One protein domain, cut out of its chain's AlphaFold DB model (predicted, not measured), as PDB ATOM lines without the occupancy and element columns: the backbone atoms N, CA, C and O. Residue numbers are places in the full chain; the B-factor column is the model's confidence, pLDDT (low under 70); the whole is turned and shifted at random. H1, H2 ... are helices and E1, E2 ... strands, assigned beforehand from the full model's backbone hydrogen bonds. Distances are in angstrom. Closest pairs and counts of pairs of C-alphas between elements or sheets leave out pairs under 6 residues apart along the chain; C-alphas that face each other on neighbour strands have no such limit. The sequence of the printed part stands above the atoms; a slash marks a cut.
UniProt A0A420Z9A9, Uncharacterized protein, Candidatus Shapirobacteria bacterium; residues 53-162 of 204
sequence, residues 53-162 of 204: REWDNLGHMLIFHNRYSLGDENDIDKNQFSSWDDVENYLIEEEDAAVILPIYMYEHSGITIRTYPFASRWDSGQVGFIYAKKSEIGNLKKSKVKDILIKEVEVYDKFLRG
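What this domain is: This is residues 53 to 162 of the 204 residues of an uncharacterized protein of Candidatus Shapirobacteria bacterium (UniProt A0A420Z9A9). A curled, strongly twisted sheet of four strands lies between two helices, the long H3 along one face and the shorter H1 over the other. The long strands E2 and E4 make the core, H2 only grazes the sheet, and residues 64 to 83 link edge strand E1 to H1 with no named element. The printed part has 110 residues, with three named helices and four named strands in the order E1 H1 E2 E3 E4 H2 H3; the sheet, E1 E4 E2 E3, is antiparallel and the class mixed. It is compact, with a radius of gyration of the C-alphas of 13.6 A and spans of 41 by 30 by 26 A.

How they stand to each other: E1, residues 60 to 63, is antiparallel to E4, residues 124 to 133, with N 60 and O 131 within hydrogen-bond range at 2.8 A. H1, residues 84 to 93, is on the sheet at a height of 9.0 A, over E4 and only just not over E2, residues 97 to 107, on which 2 of its 10 C-alphas fall. The closest C-alphas of H1 and E2 are those of Leu 91 and Ala 97, 5.4 A apart. E1, H1 and E2 form a split strand-helix-strand unit, two strands running the same way with E4 between them, and its crossover is right-handed. E2 and E3, residues 111 to 114, form a hairpin, with N 104 and O 114 at 2.8 A; E4 and E2 are antiparallel, with N 101 and O 130 at 2.8 A. H2, residues 134 to 137, only grazes the sheet. H3, residues 142 to 160, is on the opposite face from H1 at a height of 8.0 A, over E4 and E2; its closest C-alpha pair with E3 is Ile 113 and Asp 157, 5.4 A. In H1 and H3 every O i to N i+4 pair is within hydrogen-bond range; H2 is too short for one.

Where its parts are: E1 begins at C-alpha 60 (226.994, 221.452, 228.807). E2 measures 28.0 A, E4 27.3 A, H3 26.8 A and H1 14.4 A from first to last C-alpha. H3 ends at C-alpha 160 (231.096, 219.599, 245.025).

The domain as a whole: The two farthest C-alphas, of Ser 109 and Asn 139, are 41.7 A apart. The printed part has no cut, the link from E1 to H1 is long, and no printed residue is under 70 in pLDDT.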
ATOM      1  N   ARG A  53     234.006 218.520 235.412       95.38
ATOM      2  CA  ARG A  53     233.644 219.468 234.342       95.38
ATOM      3  C   ARG A  53     234.782 219.762 233.368       95.38
ATOM      4  O   ARG A  53     234.519 220.288 232.297       95.38
ATOM      5  N   GLU A  54     236.011 219.371 233.695       94.12
ATOM      6  CA  GLU A  54     237.161 219.463 232.783       94.12
ATOM      7  C   GLU A  54     237.305 218.214 231.894       94.12
ATOM      8  O   GLU A  54     238.204 218.132 231.056       94.12
ATOM      9  N   TRP A  55     236.423 217.227 232.065       94.62
ATOM     10  CA  TRP A  55     236.414 215.989 231.289       94.62
ATOM     11  C   TRP A  55     235.648 216.123 229.965       94.62
ATOM     12  O   TRP A  55     234.943 217.102 229.718       94.62
ATOM     13  N   ASP A  56     235.746 215.089 229.124       94.19
ATOM     14  CA  ASP A  56     234.955 214.956 227.895       94.19
ATOM     15  C   ASP A  56     233.504 214.557 228.226       94.19
ATOM     16  O   ASP A  56     233.164 213.377 228.348       94.19
ATOM     17  N   ASN A  57     232.664 215.570 228.443       97.19
ATOM     18  CA  ASN A  57     231.254 215.428 228.797       97.19
ATOM     19  C   ASN A  57     230.349 215.573 227.567       97.19
ATOM     20  O   ASN A  57     230.633 216.341 226.651       97.19
ATOM     21  N   LEU A  58     229.202 214.885 227.575       97.88
ATOM     22  CA  LEU A  58     228.146 215.130 226.587       97.88
ATOM     23  C   LEU A  58     227.314 216.362 226.965       97.88
ATOM     24  O   LEU A  58     226.766 217.038 226.095       97.88
ATOM     25  N   GLY A  59     227.128 216.590 228.264       97.88
ATOM     26  CA  GLY A  59     226.358 217.705 228.779       97.88
ATOM     27  C   GLY A  59     227.176 218.979 228.901       97.88
ATOM     28  O   GLY A  59     228.292 218.963 229.408       97.88
ATOM     29  N   HIS A  60     226.552 220.090 228.534       98.12
ATOM     30  CA  HIS A  60     226.994 221.452 228.807       98.12
ATOM     31  C   HIS A  60     226.185 222.007 229.982       98.12
ATOM     32  O   HIS A  60     224.958 221.861 230.014       98.12
ATOM     33  N   MET A  61     226.837 222.630 230.958       98.06
ATOM     34  CA  MET A  61     226.212 223.195 232.154       98.06
ATOM     35  C   MET A  61     226.254 224.721 232.133       98.06
ATOM     36  O   MET A  61     227.307 225.325 232.313       98.06
ATOM     37  N   LEU A  62     225.080 225.344 232.025       97.12
ATOM     38  CA  LEU A  62     224.898 226.783 232.205       97.12
ATOM     39  C   LEU A  62     224.306 227.039 233.593       97.12
ATOM     40  O   LEU A  62     223.105 226.836 233.806       97.12
ATOM     41  N   ILE A  63     225.143 227.453 234.548       96.31
ATOM     42  CA  ILE A  63     224.750 227.688 235.945       96.31
ATOM     43  C   ILE A  63     225.015 229.141 236.334       96.31
ATOM     44  O   ILE A  63     226.104 229.672 236.157       96.31
ATOM     45  N   PHE A  64     224.011 229.770 236.938       94.88
ATOM     46  CA  PHE A  64     224.084 231.125 237.457       94.88
ATOM     47  C   PHE A  64     224.066 231.113 238.986       94.88
ATOM     48  O   PHE A  64     223.022 230.876 239.606       94.88
ATOM     49  N   HIS A  65     225.199 231.441 239.609       91.56
ATOM     50  CA  HIS A  65     225.275 231.605 241.057       91.56
ATOM     51  C   HIS A  65     226.189 232.766 241.469       91.56
ATOM     52  O   HIS A  65     227.252 232.974 240.903       91.56
ATOM     53  N   ASN A  66     225.786 233.526 242.492       86.12
ATOM     54  CA  ASN A  66     226.504 234.746 242.889       86.12
ATOM     55  C   ASN A  66     227.765 234.480 243.727       86.12
ATOM     56  O   ASN A  66     228.593 235.373 243.874       86.12
ATOM     57  N   ARG A  67     227.872 233.303 244.358       88.12
ATOM     58  CA  ARG A  67     228.981 232.960 245.274       88.12
ATOM     59  C   ARG A  67     229.930 231.900 244.729       88.12
ATOM     60  O   ARG A  67     231.042 231.794 245.223       88.12
ATOM     61  N   TYR A  68     229.466 231.103 243.772       87.94
ATOM     62  CA  TYR A  68     230.183 229.929 243.289       87.94
ATOM     63  C   TYR A  68     230.261 230.016 241.772       87.94
ATOM     64  O   TYR A  68     229.254 230.308 241.131       87.94
ATOM     65  N   SER A  69     231.444 229.749 241.226       88.62
ATOM     66  CA  SER A  69     231.618 229.492 239.800       88.62
ATOM     67  C   SER A  69     231.387 228.000 239.589       88.62
ATOM     68  O   SER A  69     232.191 227.195 240.051       88.62
ATOM     69  N   LEU A  70     230.244 227.637 239.009       92.75
ATOM     70  CA  LEU A  70     229.800 226.250 238.853       92.75
ATOM     71  C   LEU A  70     229.498 225.952 237.387       92.75
ATOM     72  O   LEU A  70     229.061 226.839 236.660       92.75
ATOM     73  N   GLY A  71     229.613 224.681 237.009       91.50
ATOM     74  CA  GLY A  71     229.343 224.235 235.646       91.50
ATOM     75  C   GLY A  71     230.475 224.616 234.700       91.50
ATOM     76  O   GLY A  71     231.638 224.601 235.100       91.50
ATOM     77  N   ASP A  72     230.124 224.936 233.458       93.69
ATOM     78  CA  ASP A  72     231.103 225.240 232.418       93.69
ATOM     79  C   ASP A  72     231.375 226.739 232.338       93.69
ATOM     80  O   ASP A  72     230.493 227.569 232.587       93.69
ATOM     81  N   GLU A  73     232.593 227.096 231.941       87.44
ATOM     82  CA  GLU A  73     232.944 228.489 231.679       87.44
ATOM     83  C   GLU A  73     232.108 229.047 230.522       87.44
ATOM     84  O   GLU A  73     232.022 228.464 229.440       87.44
ATOM     85  N   ASN A  74     231.473 230.195 230.756       87.12
ATOM     86  CA  ASN A  74     230.665 230.891 229.765       87.12
ATOM     87  C   ASN A  74     230.565 232.387 230.107       87.12
ATOM     88  O   ASN A  74     230.637 232.774 231.272       87.12
ATOM     89  N   ASP A  75     230.349 233.220 229.088       87.56
ATOM     90  CA  ASP A  75     230.212 234.681 229.223       87.56
ATOM     91  C   ASP A  75     228.742 235.138 229.333       87.56
ATOM     92  O   ASP A  75     228.408 236.305 229.097       87.56
ATOM     93  N   ILE A  76     227.824 234.219 229.641       89.19
ATOM     94  CA  ILE A  76     226.389 234.493 229.641       89.19
ATOM     95  C   ILE A  76     225.993 235.098 230.992       89.19
ATOM     96  O   ILE A  76     226.154 234.492 232.049       89.19
ATOM     97  N   ASP A  77     225.411 236.298 230.964       88.00
ATOM     98  CA  ASP A  77     224.896 236.948 232.171       88.00
ATOM     99  C   ASP A  77     223.420 236.586 232.376       88.00
ATOM    100  O   ASP A  77     222.577 236.822 231.508       88.00
ATOM    101  N   LYS A  78     223.086 236.090 233.573       88.12
ATOM    102  CA  LYS A  78     221.709 235.833 234.011       88.12
ATOM    103  C   LYS A  78     220.773 237.024 233.776       88.12
ATOM    104  O   LYS A  78     219.600 236.820 233.481       88.12
ATOM    105  N   ASN A  79     221.264 238.257 233.904       91.25
ATOM    106  CA  ASN A  79     220.468 239.479 233.740       91.25
ATOM    107  C   ASN A  79     219.968 239.703 232.301       91.25
ATOM    108  O   ASN A  79     219.131 240.577 232.082       91.25
ATOM    109  N   GLN A  80     220.465 238.932 231.327       92.50
ATOM    110  CA  GLN A  80     219.953 238.926 229.955       92.50
ATOM    111  C   GLN A  80     218.578 238.242 229.852       92.50
ATOM    112  O   GLN A  80     217.869 238.439 228.866       92.50
ATOM    113  N   PHE A  81     218.174 237.485 230.878       95.12
ATOM    114  CA  PHE A  81     216.951 236.687 230.891       95.12
ATOM    115  C   PHE A  81     215.983 237.159 231.975       95.12
ATOM    116  O   PHE A  81     216.383 237.545 233.074       95.12
ATOM    117  N   SER A  82     214.682 237.102 231.681       94.81
ATOM    118  CA  SER A  82     213.633 237.477 232.639       94.81
ATOM    119  C   SER A  82     213.059 236.271 233.388       94.81
ATOM    120  O   SER A  82     212.392 236.435 234.412       94.81
ATOM    121  N   SER A  83     213.312 235.055 232.898       96.62
ATOM    122  CA  SER A  83     212.783 233.806 233.442       96.62
ATOM    123  C   SER A  83     213.658 232.601 233.073       96.62
ATOM    124  O   SER A  83     214.527 232.692 232.209       96.62
ATOM    125  N   TRP A  84     213.412 231.452 233.713       97.12
ATOM    126  CA  TRP A  84     214.043 230.188 233.316       97.12
ATOM    127  C   TRP A  84     213.573 229.697 231.942       97.12
ATOM    128  O   TRP A  84     214.370 229.091 231.234       97.12
ATOM    129  N   ASP A  85     212.338 230.017 231.545       97.75
ATOM    130  CA  ASP A  85     211.815 229.700 230.212       97.75
ATOM    131  C   ASP A  85     212.587 230.466 229.124       97.75
ATOM    132  O   ASP A  85     212.871 229.915 228.064       97.75
ATOM    133  N   ASP A  86     212.990 231.719 229.385       97.81
ATOM    134  CA  ASP A  86     213.818 232.495 228.447       97.81
ATOM    135  C   ASP A  86     215.206 231.867 228.264       97.81
ATOM    136  O   ASP A  86     215.720 231.827 227.148       97.81
ATOM    137  N   VAL A  87     215.798 231.351 229.346       97.69
ATOM    138  CA  VAL A  87     217.078 230.629 229.288       97.69
ATOM    139  C   VAL A  87     216.916 229.327 228.504       97.69
ATOM    140  O   VAL A  87     217.733 229.034 227.640       97.69
ATOM    141  N   GLU A  88     215.860 228.549 228.761       97.75
ATOM    142  CA  GLU A  88     215.597 227.311 228.017       97.75
ATOM    143  C   GLU A  88     215.400 227.586 226.517       97.75
ATOM    144  O   GLU A  88     215.991 226.898 225.688       97.75
ATOM    145  N   ASN A  89     214.655 228.637 226.160       97.88
ATOM    146  CA  ASN A  89     214.489 229.063 224.768       97.88
ATOM    147  C   ASN A  89     215.821 229.470 224.127       97.88
ATOM    148  O   ASN A  89     216.091 229.083 222.993       97.88
ATOM    149  N   TYR A  90     216.672 230.205 224.845       97.75
ATOM    150  CA  TYR A  90     218.016 230.538 224.373       97.75
ATOM    151  C   TYR A  90     218.849 229.283 224.087       97.75
ATOM    152  O   TYR A  90     219.450 229.181 223.023       97.75
ATOM    153  N   LEU A  91     218.828 228.291 224.982       97.94
ATOM    154  CA  LEU A  91     219.546 227.033 224.765       97.94
ATOM    155  C   LEU A  91     219.044 226.293 223.515       97.94
ATOM    156  O   LEU A  91     219.835 225.704 222.781       97.94
ATOM    157  N   ILE A  92     217.736 226.317 223.252       98.00
ATOM    158  CA  ILE A  92     217.146 225.683 222.065       98.00
ATOM    159  C   ILE A  92     217.578 226.398 220.780       98.00
ATOM    160  O   ILE A  92     217.985 225.734 219.828       98.00
ATOM    161  N   GLU A  93     217.466 227.725 220.743       97.31
ATOM    162  CA  GLU A  93     217.633 228.508 219.513       97.31
ATOM    163  C   GLU A  93     219.104 228.823 219.202       97.31
ATOM    164  O   GLU A  93     219.515 228.735 218.045       97.31
ATOM    165  N   GLU A  94     219.905 229.157 220.216       96.00
ATOM    166  CA  GLU A  94     221.289 229.622 220.039       96.00
ATOM    167  C   GLU A  94     222.319 228.501 220.244       96.00
ATOM    168  O   GLU A  94     223.335 228.458 219.552       96.00
ATOM    169  N   GLU A  95     222.047 227.552 221.148       96.06
ATOM    170  CA  GLU A  95     222.960 226.437 221.458       96.06
ATOM    171  C   GLU A  95     222.554 225.102 220.797       96.06
ATOM    172  O   GLU A  95     223.206 224.078 221.010       96.06
ATOM    173  N   ASP A  96     221.486 225.089 219.985       97.06
ATOM    174  CA  ASP A  96     220.918 223.892 219.328       97.06
ATOM    175  C   ASP A  96     220.670 222.738 220.325       97.06
ATOM    176  O   ASP A  96     220.900 221.552 220.045       97.06
ATOM    177  N   ALA A  97     220.226 223.077 221.540       97.88
ATOM    178  CA  ALA A  97     219.983 222.111 222.601       97.88
ATOM    179  C   ALA A  97     218.789 221.201 222.269       97.88
ATOM    180  O   ALA A  97     217.676 221.643 221.984       97.88
ATOM    181  N   ALA A  98     218.994 219.885 222.358       97.56
ATOM    182  CA  ALA A  98     217.972 218.889 222.015       97.56
ATOM    183  C   ALA A  98     217.390 218.141 223.226       97.56
ATOM    184  O   ALA A  98     216.285 217.574 223.132       97.56
ATOM    185  N   VAL A  99     218.134 218.102 224.333       98.56
ATOM    186  CA  VAL A  99     217.720 217.577 225.641       98.56
ATOM    187  C   VAL A  99     218.233 218.543 226.700       98.56
ATOM    188  O   VAL A  99     219.426 218.820 226.726       98.56
ATOM    189  N   ILE A 100     217.335 219.037 227.551       98.69
ATOM    190  CA  ILE A 100     217.609 220.054 228.570       98.69
ATOM    191  C   ILE A 100     217.030 219.558 229.896       98.69
ATOM    192  O   ILE A 100     215.920 219.018 229.922       98.69
ATOM    193  N   LEU A 101     217.781 219.700 230.988       98.81
ATOM    194  CA  LEU A 101     217.329 219.396 232.344       98.81
ATOM    195  C   LEU A 101     217.656 220.565 233.280       98.81
ATOM    196  O   LEU A 101     218.792 221.042 233.272       98.81
ATOM    197  N   PRO A 102     216.705 221.017 234.114       98.56
ATOM    198  CA  PRO A 102     216.972 222.056 235.099       98.56
ATOM    199  C   PRO A 102     217.923 221.533 236.174       98.56
ATOM    200  O   PRO A 102     217.780 220.398 236.617       98.56
ATOM    201  N   ILE A 103     218.845 222.372 236.638       98.50
ATOM    202  CA  ILE A 103     219.697 222.099 237.799       98.50
ATOM    203  C   ILE A 103     219.177 222.914 238.977       98.50
ATOM    204  O   ILE A 103     219.027 224.135 238.899       98.50
ATOM    205  N   TYR A 104     218.929 222.231 240.087       97.88
ATOM    206  CA  TYR A 104     218.590 222.824 241.372       97.88
ATOM    207  C   TYR A 104     219.771 222.691 242.313       97.88
ATOM    208  O   TYR A 104     220.444 221.666 242.290       97.88
ATOM    209  N   MET A 105     219.968 223.689 243.167       96.88
ATOM    210  CA  MET A 105     220.968 223.674 244.229       96.88
ATOM    211  C   MET A 105     220.293 223.801 245.591       96.88
ATOM    212  O   MET A 105     219.286 224.502 245.717       96.88
ATOM    213  N   TYR A 106     220.857 223.139 246.597       94.69
ATOM    214  CA  TYR A 106     220.582 223.362 248.011       94.69
ATOM    215  C   TYR A 106     221.873 223.779 248.723       94.69
ATOM    216  O   TYR A 106     222.908 223.140 248.532       94.69
ATOM    217  N   GLU A 107     221.811 224.841 249.529       90.94
ATOM    218  CA  GLU A 107     222.966 225.414 250.232       90.94
ATOM    219  C   GLU A 107     222.713 225.475 251.748       90.94
ATOM    220  O   GLU A 107     221.962 226.321 252.234       90.94
ATOM    221  N   HIS A 108     223.358 224.588 252.514       83.75
ATOM    222  CA  HIS A 108     223.327 224.600 253.982       83.75
ATOM    223  C   HIS A 108     224.600 223.956 254.550       83.75
ATOM    224  O   HIS A 108     224.694 222.734 254.642       83.75
ATOM    225  N   SER A 109     225.592 224.781 254.907       82.06
ATOM    226  CA  SER A 109     226.942 224.356 255.348       82.06
ATOM    227  C   SER A 109     227.784 223.619 254.291       82.06
ATOM    228  O   SER A 109     228.834 223.071 254.605       82.06
ATOM    229  N   GLY A 110     227.322 223.639 253.044       89.62
ATOM    230  CA  GLY A 110     227.881 223.005 251.856       89.62
ATOM    231  C   GLY A 110     226.870 223.152 250.718       89.62
ATOM    232  O   GLY A 110     225.766 223.666 250.946       89.62
ATOM    233  N   ILE A 111     227.226 222.711 249.513       94.19
ATOM    234  CA  ILE A 111     226.324 222.738 248.357       94.19
ATOM    235  C   ILE A 111     226.069 221.335 247.824       94.19
ATOM    236  O   ILE A 111     226.940 220.474 247.846       94.19
ATOM    237  N   THR A 112     224.850 221.123 247.345       96.56
ATOM    238  CA  THR A 112     224.462 219.931 246.593       96.56
ATOM    239  C   THR A 112     223.563 220.343 245.442       96.56
ATOM    240  O   THR A 112     222.754 221.267 245.580       96.56
ATOM    241  N   ILE A 113     223.705 219.673 244.304       97.88
ATOM    242  CA  ILE A 113     222.945 219.927 243.087       97.88
ATOM    243  C   ILE A 113     222.254 218.662 242.586       97.88
ATOM    244  O   ILE A 113     222.700 217.546 242.821       97.88
ATOM    245  N   ARG A 114     221.138 218.828 241.872       97.94
ATOM    246  CA  ARG A 114     220.448 217.724 241.184       97.94
ATOM    247  C   ARG A 114     219.485 218.225 240.117       97.94
ATOM    248  O   ARG A 114     219.120 219.398 240.102       97.94
ATOM    249  N   THR A 115     218.981 217.321 239.279       98.25
ATOM    250  CA  THR A 115     218.095 217.680 238.157       98.25
ATOM    251  C   THR A 115     216.603 217.797 238.512       98.25
ATOM    252  O   THR A 115     215.733 217.677 237.646       98.25
ATOM    253  N   TYR A 116     216.268 217.929 239.798       96.38
ATOM    254  CA  TYR A 116     214.888 218.031 240.281       96.38
ATOM    255  C   TYR A 116     214.791 218.842 241.589       96.38
ATOM    256  O   TYR A 116     215.732 218.845 242.386       96.38
ATOM    257  N   PRO A 117     213.656 219.517 241.860       95.06
ATOM    258  CA  PRO A 117     213.548 220.448 242.985       95.06
ATOM    259  C   PRO A 117     213.831 219.812 244.348       95.06
ATOM    260  O   PRO A 117     213.459 218.660 244.594       95.06
ATOM    261  N   PHE A 118     214.425 220.573 245.272       94.12
ATOM    262  CA  PHE A 118     214.467 220.223 246.695       94.12
ATOM    263  C   PHE A 118     213.174 220.621 247.409       94.12
ATOM    264  O   PHE A 118     212.413 221.469 246.951       94.12
ATOM    265  N   ALA A 119     212.907 219.975 248.546       90.12
ATOM    266  CA  ALA A 119     211.722 220.272 249.346       90.12
ATOM    267  C   ALA A 119     211.840 221.605 250.111       90.12
ATOM    268  O   ALA A 119     210.820 222.227 250.417       90.12
ATOM    269  N   SER A 120     213.067 222.042 250.435       85.94
ATOM    270  CA  SER A 120     213.305 223.293 251.167       85.94
ATOM    271  C   SER A 120     212.967 224.501 250.299       85.94
ATOM    272  O   SER A 120     213.450 224.625 249.180       85.94
ATOM    273  N   ARG A 121     212.154 225.419 250.823       80.38
ATOM    274  CA  ARG A 121     211.736 226.631 250.097       80.38
ATOM    275  C   ARG A 121     212.682 227.817 250.265       80.38
ATOM    276  O   ARG A 121     212.528 228.797 249.547       80.38
ATOM    277  N   TRP A 122     213.579 227.756 251.244       79.88
ATOM    278  CA  TRP A 122     214.428 228.885 251.634       79.88
ATOM    279  C   TRP A 122     215.859 228.702 251.147       79.88
ATOM    280  O   TRP A 122     216.439 229.626 250.592       79.88
ATOM    281  N   ASP A 123     216.373 227.485 251.302       87.00
ATOM    282  CA  ASP A 123     217.778 227.162 251.047       87.00
ATOM    283  C   ASP A 123     217.976 226.445 249.708       87.00
ATOM    284  O   ASP A 123     219.036 225.877 249.463       87.00
ATOM    285  N   SER A 124     216.945 226.402 248.854       92.69
ATOM    286  CA  SER A 124     217.040 225.774 247.538       92.69
ATOM    287  C   SER A 124     216.347 226.557 246.435       92.69
ATOM    288  O   SER A 124     215.387 227.294 246.669       92.69
ATOM    289  N   GLY A 125     216.814 226.344 245.210       94.50
ATOM    290  CA  GLY A 125     216.221 226.918 244.013       94.50
ATOM    291  C   GLY A 125     216.856 226.358 242.751       94.50
ATOM    292  O   GLY A 125     217.889 225.691 242.801       94.50
ATOM    293  N   GLN A 126     216.219 226.617 241.610       96.44
ATOM    294  CA  GLN A 126     216.853 226.378 240.318       96.44
ATOM    295  C   GLN A 126     218.017 227.358 240.161       96.44
ATOM    296  O   GLN A 126     217.881 228.536 240.499       96.44
ATOM    297  N   VAL A 127     219.146 226.862 239.670       96.44
ATOM    298  CA  VAL A 127     220.373 227.639 239.457       96.44
ATOM    299  C   VAL A 127     220.855 227.590 238.016       96.44
ATOM    300  O   VAL A 127     221.699 228.395 237.648       96.44
ATOM    301  N   GLY A 128     220.313 226.710 237.177       97.62
ATOM    302  CA  GLY A 128     220.769 226.594 235.799       97.62
ATOM    303  C   GLY A 128     220.140 225.434 235.054       97.62
ATOM    304  O   GLY A 128     219.078 224.931 235.439       97.62
ATOM    305  N   PHE A 129     220.842 224.997 234.016       98.62
ATOM    306  CA  PHE A 129     220.505 223.835 233.208       98.62
ATOM    307  C   PHE A 129     221.753 223.030 232.863       98.62
ATOM    308  O   PHE A 129     222.835 223.588 232.695       98.62
ATOM    309  N   ILE A 130     221.564 221.725 232.697       98.81
ATOM    310  CA  ILE A 130     222.442 220.886 231.887       98.81
ATOM    311  C   ILE A 130     221.723 220.571 230.576       98.81
ATOM    312  O   ILE A 130     220.520 220.287 230.578       98.81
ATOM    313  N   TYR A 131     222.434 220.611 229.458       98.69
ATOM    314  CA  TYR A 131     221.859 220.337 228.149       98.69
ATOM    315  C   TYR A 131     222.843 219.630 227.218       98.69
ATOM    316  O   TYR A 131     224.047 219.736 227.386       98.69
ATOM    317  N   ALA A 132     222.327 218.904 226.229       98.56
ATOM    318  CA  ALA A 132     223.131 218.302 225.165       98.56
ATOM    319  C   ALA A 132     222.737 218.895 223.812       98.56
ATOM    320  O   ALA A 132     221.537 218.956 223.487       98.56
ATOM    321  N   LYS A 133     223.732 219.292 223.013       98.06
ATOM    322  CA  LYS A 133     223.505 219.860 221.682       98.06
ATOM    323  C   LYS A 133     223.139 218.758 220.700       98.06
ATOM    324  O   LYS A 133     223.621 217.624 220.764       98.06
ATOM    325  N   LYS A 134     222.263 219.072 219.752       96.50
ATOM    326  CA  LYS A 134     221.783 218.111 218.752       96.50
ATOM    327  C   LYS A 134     222.914 217.510 217.913       96.50
ATOM    328  O   LYS A 134     222.836 216.336 217.550       96.50
ATOM    329  N   SER A 135     223.947 218.298 217.618       95.25
ATOM    330  CA  SER A 135     225.142 217.883 216.876       95.25
ATOM    331  C   SER A 135     225.981 216.821 217.600       95.25
ATOM    332  O   SER A 135     226.631 216.019 216.934       95.25
ATOM    333  N   GLU A 136     225.937 216.774 218.933       96.31
ATOM    334  CA  GLU A 136     226.794 215.921 219.775       96.31
ATOM    335  C   GLU A 136     226.110 214.602 220.157       96.31
ATOM    336  O   GLU A 136     226.753 213.573 220.347       96.31
ATOM    337  N   ILE A 137     224.775 214.598 220.204       95.38
ATOM    338  CA  ILE A 137     223.966 213.428 220.580       95.38
ATOM    339  C   ILE A 137     224.120 212.248 219.599       95.38
ATOM    340  O   ILE A 137     223.934 211.083 219.975       95.38
ATOM    341  N   GLY A 138     224.399 212.523 218.322       91.81
ATOM    342  CA  GLY A 138     224.449 211.504 217.275       91.81
ATOM    343  C   GLY A 138     223.130 210.723 217.151       91.81
ATOM    344  O   GLY A 138     222.055 211.301 217.008       91.81
ATOM    345  N   ASN A 139     223.202 209.388 217.209       93.75
ATOM    346  CA  ASN A 139     222.038 208.492 217.082       93.75
ATOM    347  C   ASN A 139     221.443 208.050 218.432       93.75
ATOM    348  O   ASN A 139     220.621 207.126 218.480       93.75
ATOM    349  N   LEU A 140     221.873 208.652 219.544       96.12
ATOM    350  CA  LEU A 140     221.373 208.275 220.861       96.12
ATOM    351  C   LEU A 140     219.894 208.655 221.012       96.12
ATOM    352  O   LEU A 140     219.431 209.719 220.601       96.12
ATOM    353  N   LYS A 141     219.124 207.775 221.660       97.25
ATOM    354  CA  LYS A 141     217.741 208.086 222.042       97.25
ATOM    355  C   LYS A 141     217.750 209.194 223.093       97.25
ATOM    356  O   LYS A 141     218.527 209.115 224.041       97.25
ATOM    357  N   LYS A 142     216.803 210.137 223.018       96.62
ATOM    358  CA  LYS A 142     216.660 211.216 224.016       96.62
ATOM    359  C   LYS A 142     216.603 210.715 225.466       96.62
ATOM    360  O   LYS A 142     217.139 211.371 226.346       96.62
ATOM    361  N   SER A 143     216.002 209.547 225.720       97.81
ATOM    362  CA  SER A 143     215.990 208.939 227.059       97.81
ATOM    363  C   SER A 143     217.393 208.574 227.544       97.81
ATOM    364  O   SER A 143     217.731 208.848 228.683       97.81
ATOM    365  N   LYS A 144     218.234 208.024 226.660       98.25
ATOM    366  CA  LYS A 144     219.617 207.673 226.985       98.25
ATOM    367  C   LYS A 144     220.464 208.919 227.227       98.25
ATOM    368  O   LYS A 144     221.267 208.913 228.146       98.25
ATOM    369  N   VAL A 145     220.260 209.973 226.435       98.56
ATOM    370  CA  VAL A 145     220.905 211.278 226.650       98.56
ATOM    371  C   VAL A 145     220.504 211.843 228.009       98.56
ATOM    372  O   VAL A 145     221.367 212.211 228.789       98.56
ATOM    373  N   LYS A 146     219.207 211.830 228.336       98.62
ATOM    374  CA  LYS A 146     218.714 212.253 229.650       98.62
ATOM    375  C   LYS A 146     219.390 211.488 230.793       98.62
ATOM    376  O   LYS A 146     219.810 212.119 231.754       98.62
ATOM    377  N   ASP A 147     219.522 210.167 230.679       98.56
ATOM    378  CA  ASP A 147     220.206 209.354 231.692       98.56
ATOM    379  C   ASP A 147     221.694 209.723 231.828       98.56
ATOM    380  O   ASP A 147     222.227 209.681 232.931       98.56
ATOM    381  N   ILE A 148     222.366 210.083 230.727       98.50
ATOM    382  CA  ILE A 148     223.759 210.560 230.748       98.50
ATOM    383  C   ILE A 148     223.845 211.897 231.491       98.50
ATOM    384  O   ILE A 148     224.611 212.003 232.440       98.50
ATOM    385  N   LEU A 149     223.001 212.872 231.140       98.75
ATOM    386  CA  LEU A 149     223.005 214.192 231.781       98.75
ATOM    387  C   LEU A 149     222.704 214.119 233.287       98.75
ATOM    388  O   LEU A 149     223.307 214.838 234.076       98.75
ATOM    389  N   ILE A 150     221.789 213.235 233.704       98.75
ATOM    390  CA  ILE A 150     221.519 212.998 235.131       98.75
ATOM    391  C   ILE A 150     222.787 212.502 235.835       98.75
ATOM    392  O   ILE A 150     223.140 213.033 236.884       98.75
ATOM    393  N   LYS A 151     223.496 211.537 235.241       98.25
ATOM    394  CA  LYS A 151     224.735 210.994 235.810       98.25
ATOM    395  C   LYS A 151     225.861 212.020 235.868       98.25
ATOM    396  O   LYS A 151     226.578 212.050 236.858       98.25
ATOM    397  N   GLU A 152     226.006 212.870 234.854       98.62
ATOM    398  CA  GLU A 152     226.997 213.956 234.882       98.62
ATOM    399  C   GLU A 152     226.726 214.936 236.034       98.62
ATOM    400  O   GLU A 152     227.654 215.340 236.733       98.62
ATOM    401  N   VAL A 153     225.454 215.269 236.296       98.56
ATOM    402  CA  VAL A 153     225.077 216.085 237.463       98.56
ATOM    403  C   VAL A 153     225.348 215.345 238.776       98.56
ATOM    404  O   VAL A 153     225.830 215.970 239.712       98.56
ATOM    405  N   GLU A 154     225.077 214.040 238.863       98.06
ATOM    406  CA  GLU A 154     225.359 213.230 240.063       98.06
ATOM    407  C   GLU A 154     226.863 213.134 240.368       98.06
ATOM    408  O   GLU A 154     227.263 213.222 241.528       98.06
ATOM    409  N   VAL A 155     227.705 212.978 239.343       97.81
ATOM    410  CA  VAL A 155     229.171 212.970 239.487       97.81
ATOM    411  C   VAL A 155     229.671 214.347 239.918       97.81
ATOM    412  O   VAL A 155     230.444 214.449 240.869       97.81
ATOM    413  N   TYR A 156     229.184 215.418 239.287       98.00
ATOM    414  CA  TYR A 156     229.575 216.770 239.676       98.00
ATOM    415  C   TYR A 156     229.093 217.132 241.088       98.00
ATOM    416  O   TYR A 156     229.834 217.740 241.850       98.00
ATOM    417  N   ASP A 157     227.900 216.696 241.498       98.00
ATOM    418  CA  ASP A 157     227.417 216.859 242.872       98.00
ATOM    419  C   ASP A 157     228.337 216.189 243.903       98.00
ATOM    420  O   ASP A 157     228.663 216.801 244.919       98.00
ATOM    421  N   LYS A 158     228.802 214.960 243.641       97.00
ATOM    422  CA  LYS A 158     229.781 214.285 244.507       97.00
ATOM    423  C   LYS A 158     231.082 215.077 244.618       97.00
ATOM    424  O   LYS A 158     231.559 215.273 245.733       97.00
ATOM    425  N   PHE A 159     231.597 215.597 243.500       97.19
ATOM    426  CA  PHE A 159     232.769 216.480 243.497       97.19
ATOM    427  C   PHE A 159     232.550 217.706 244.395       97.19
ATOM    428  O   PHE A 159     233.352 217.979 245.283       97.19
ATOM    429  N   LEU A 160     231.421 218.405 244.234       95.94
ATOM    430  CA  LEU A 160     231.096 219.599 245.025       95.94
ATOM    431  C   LEU A 160     230.942 219.312 246.527       95.94
ATOM    432  O   LEU A 160     231.158 220.206 247.348       95.94
ATOM    433  N   ARG A 161     230.571 218.081 246.893       94.62
ATOM    434  CA  ARG A 161     230.462 217.622 248.285       94.62
ATOM    435  C   ARG A 161     231.772 217.064 248.851       94.62
ATOM    436  O   ARG A 161     231.791 216.707 250.026       94.62
ATOM    437  N   GLY A 162     232.841 217.003 248.053       93.62
ATOM    438  CA  GLY A 162     234.118 216.401 248.443       93.62
ATOM    439  C   GLY A 162     234.069 214.874 248.546       93.62
ATOM    440  O   GLY A 162     234.917 214.277 249.194       93.62
TER     441      GLY A 162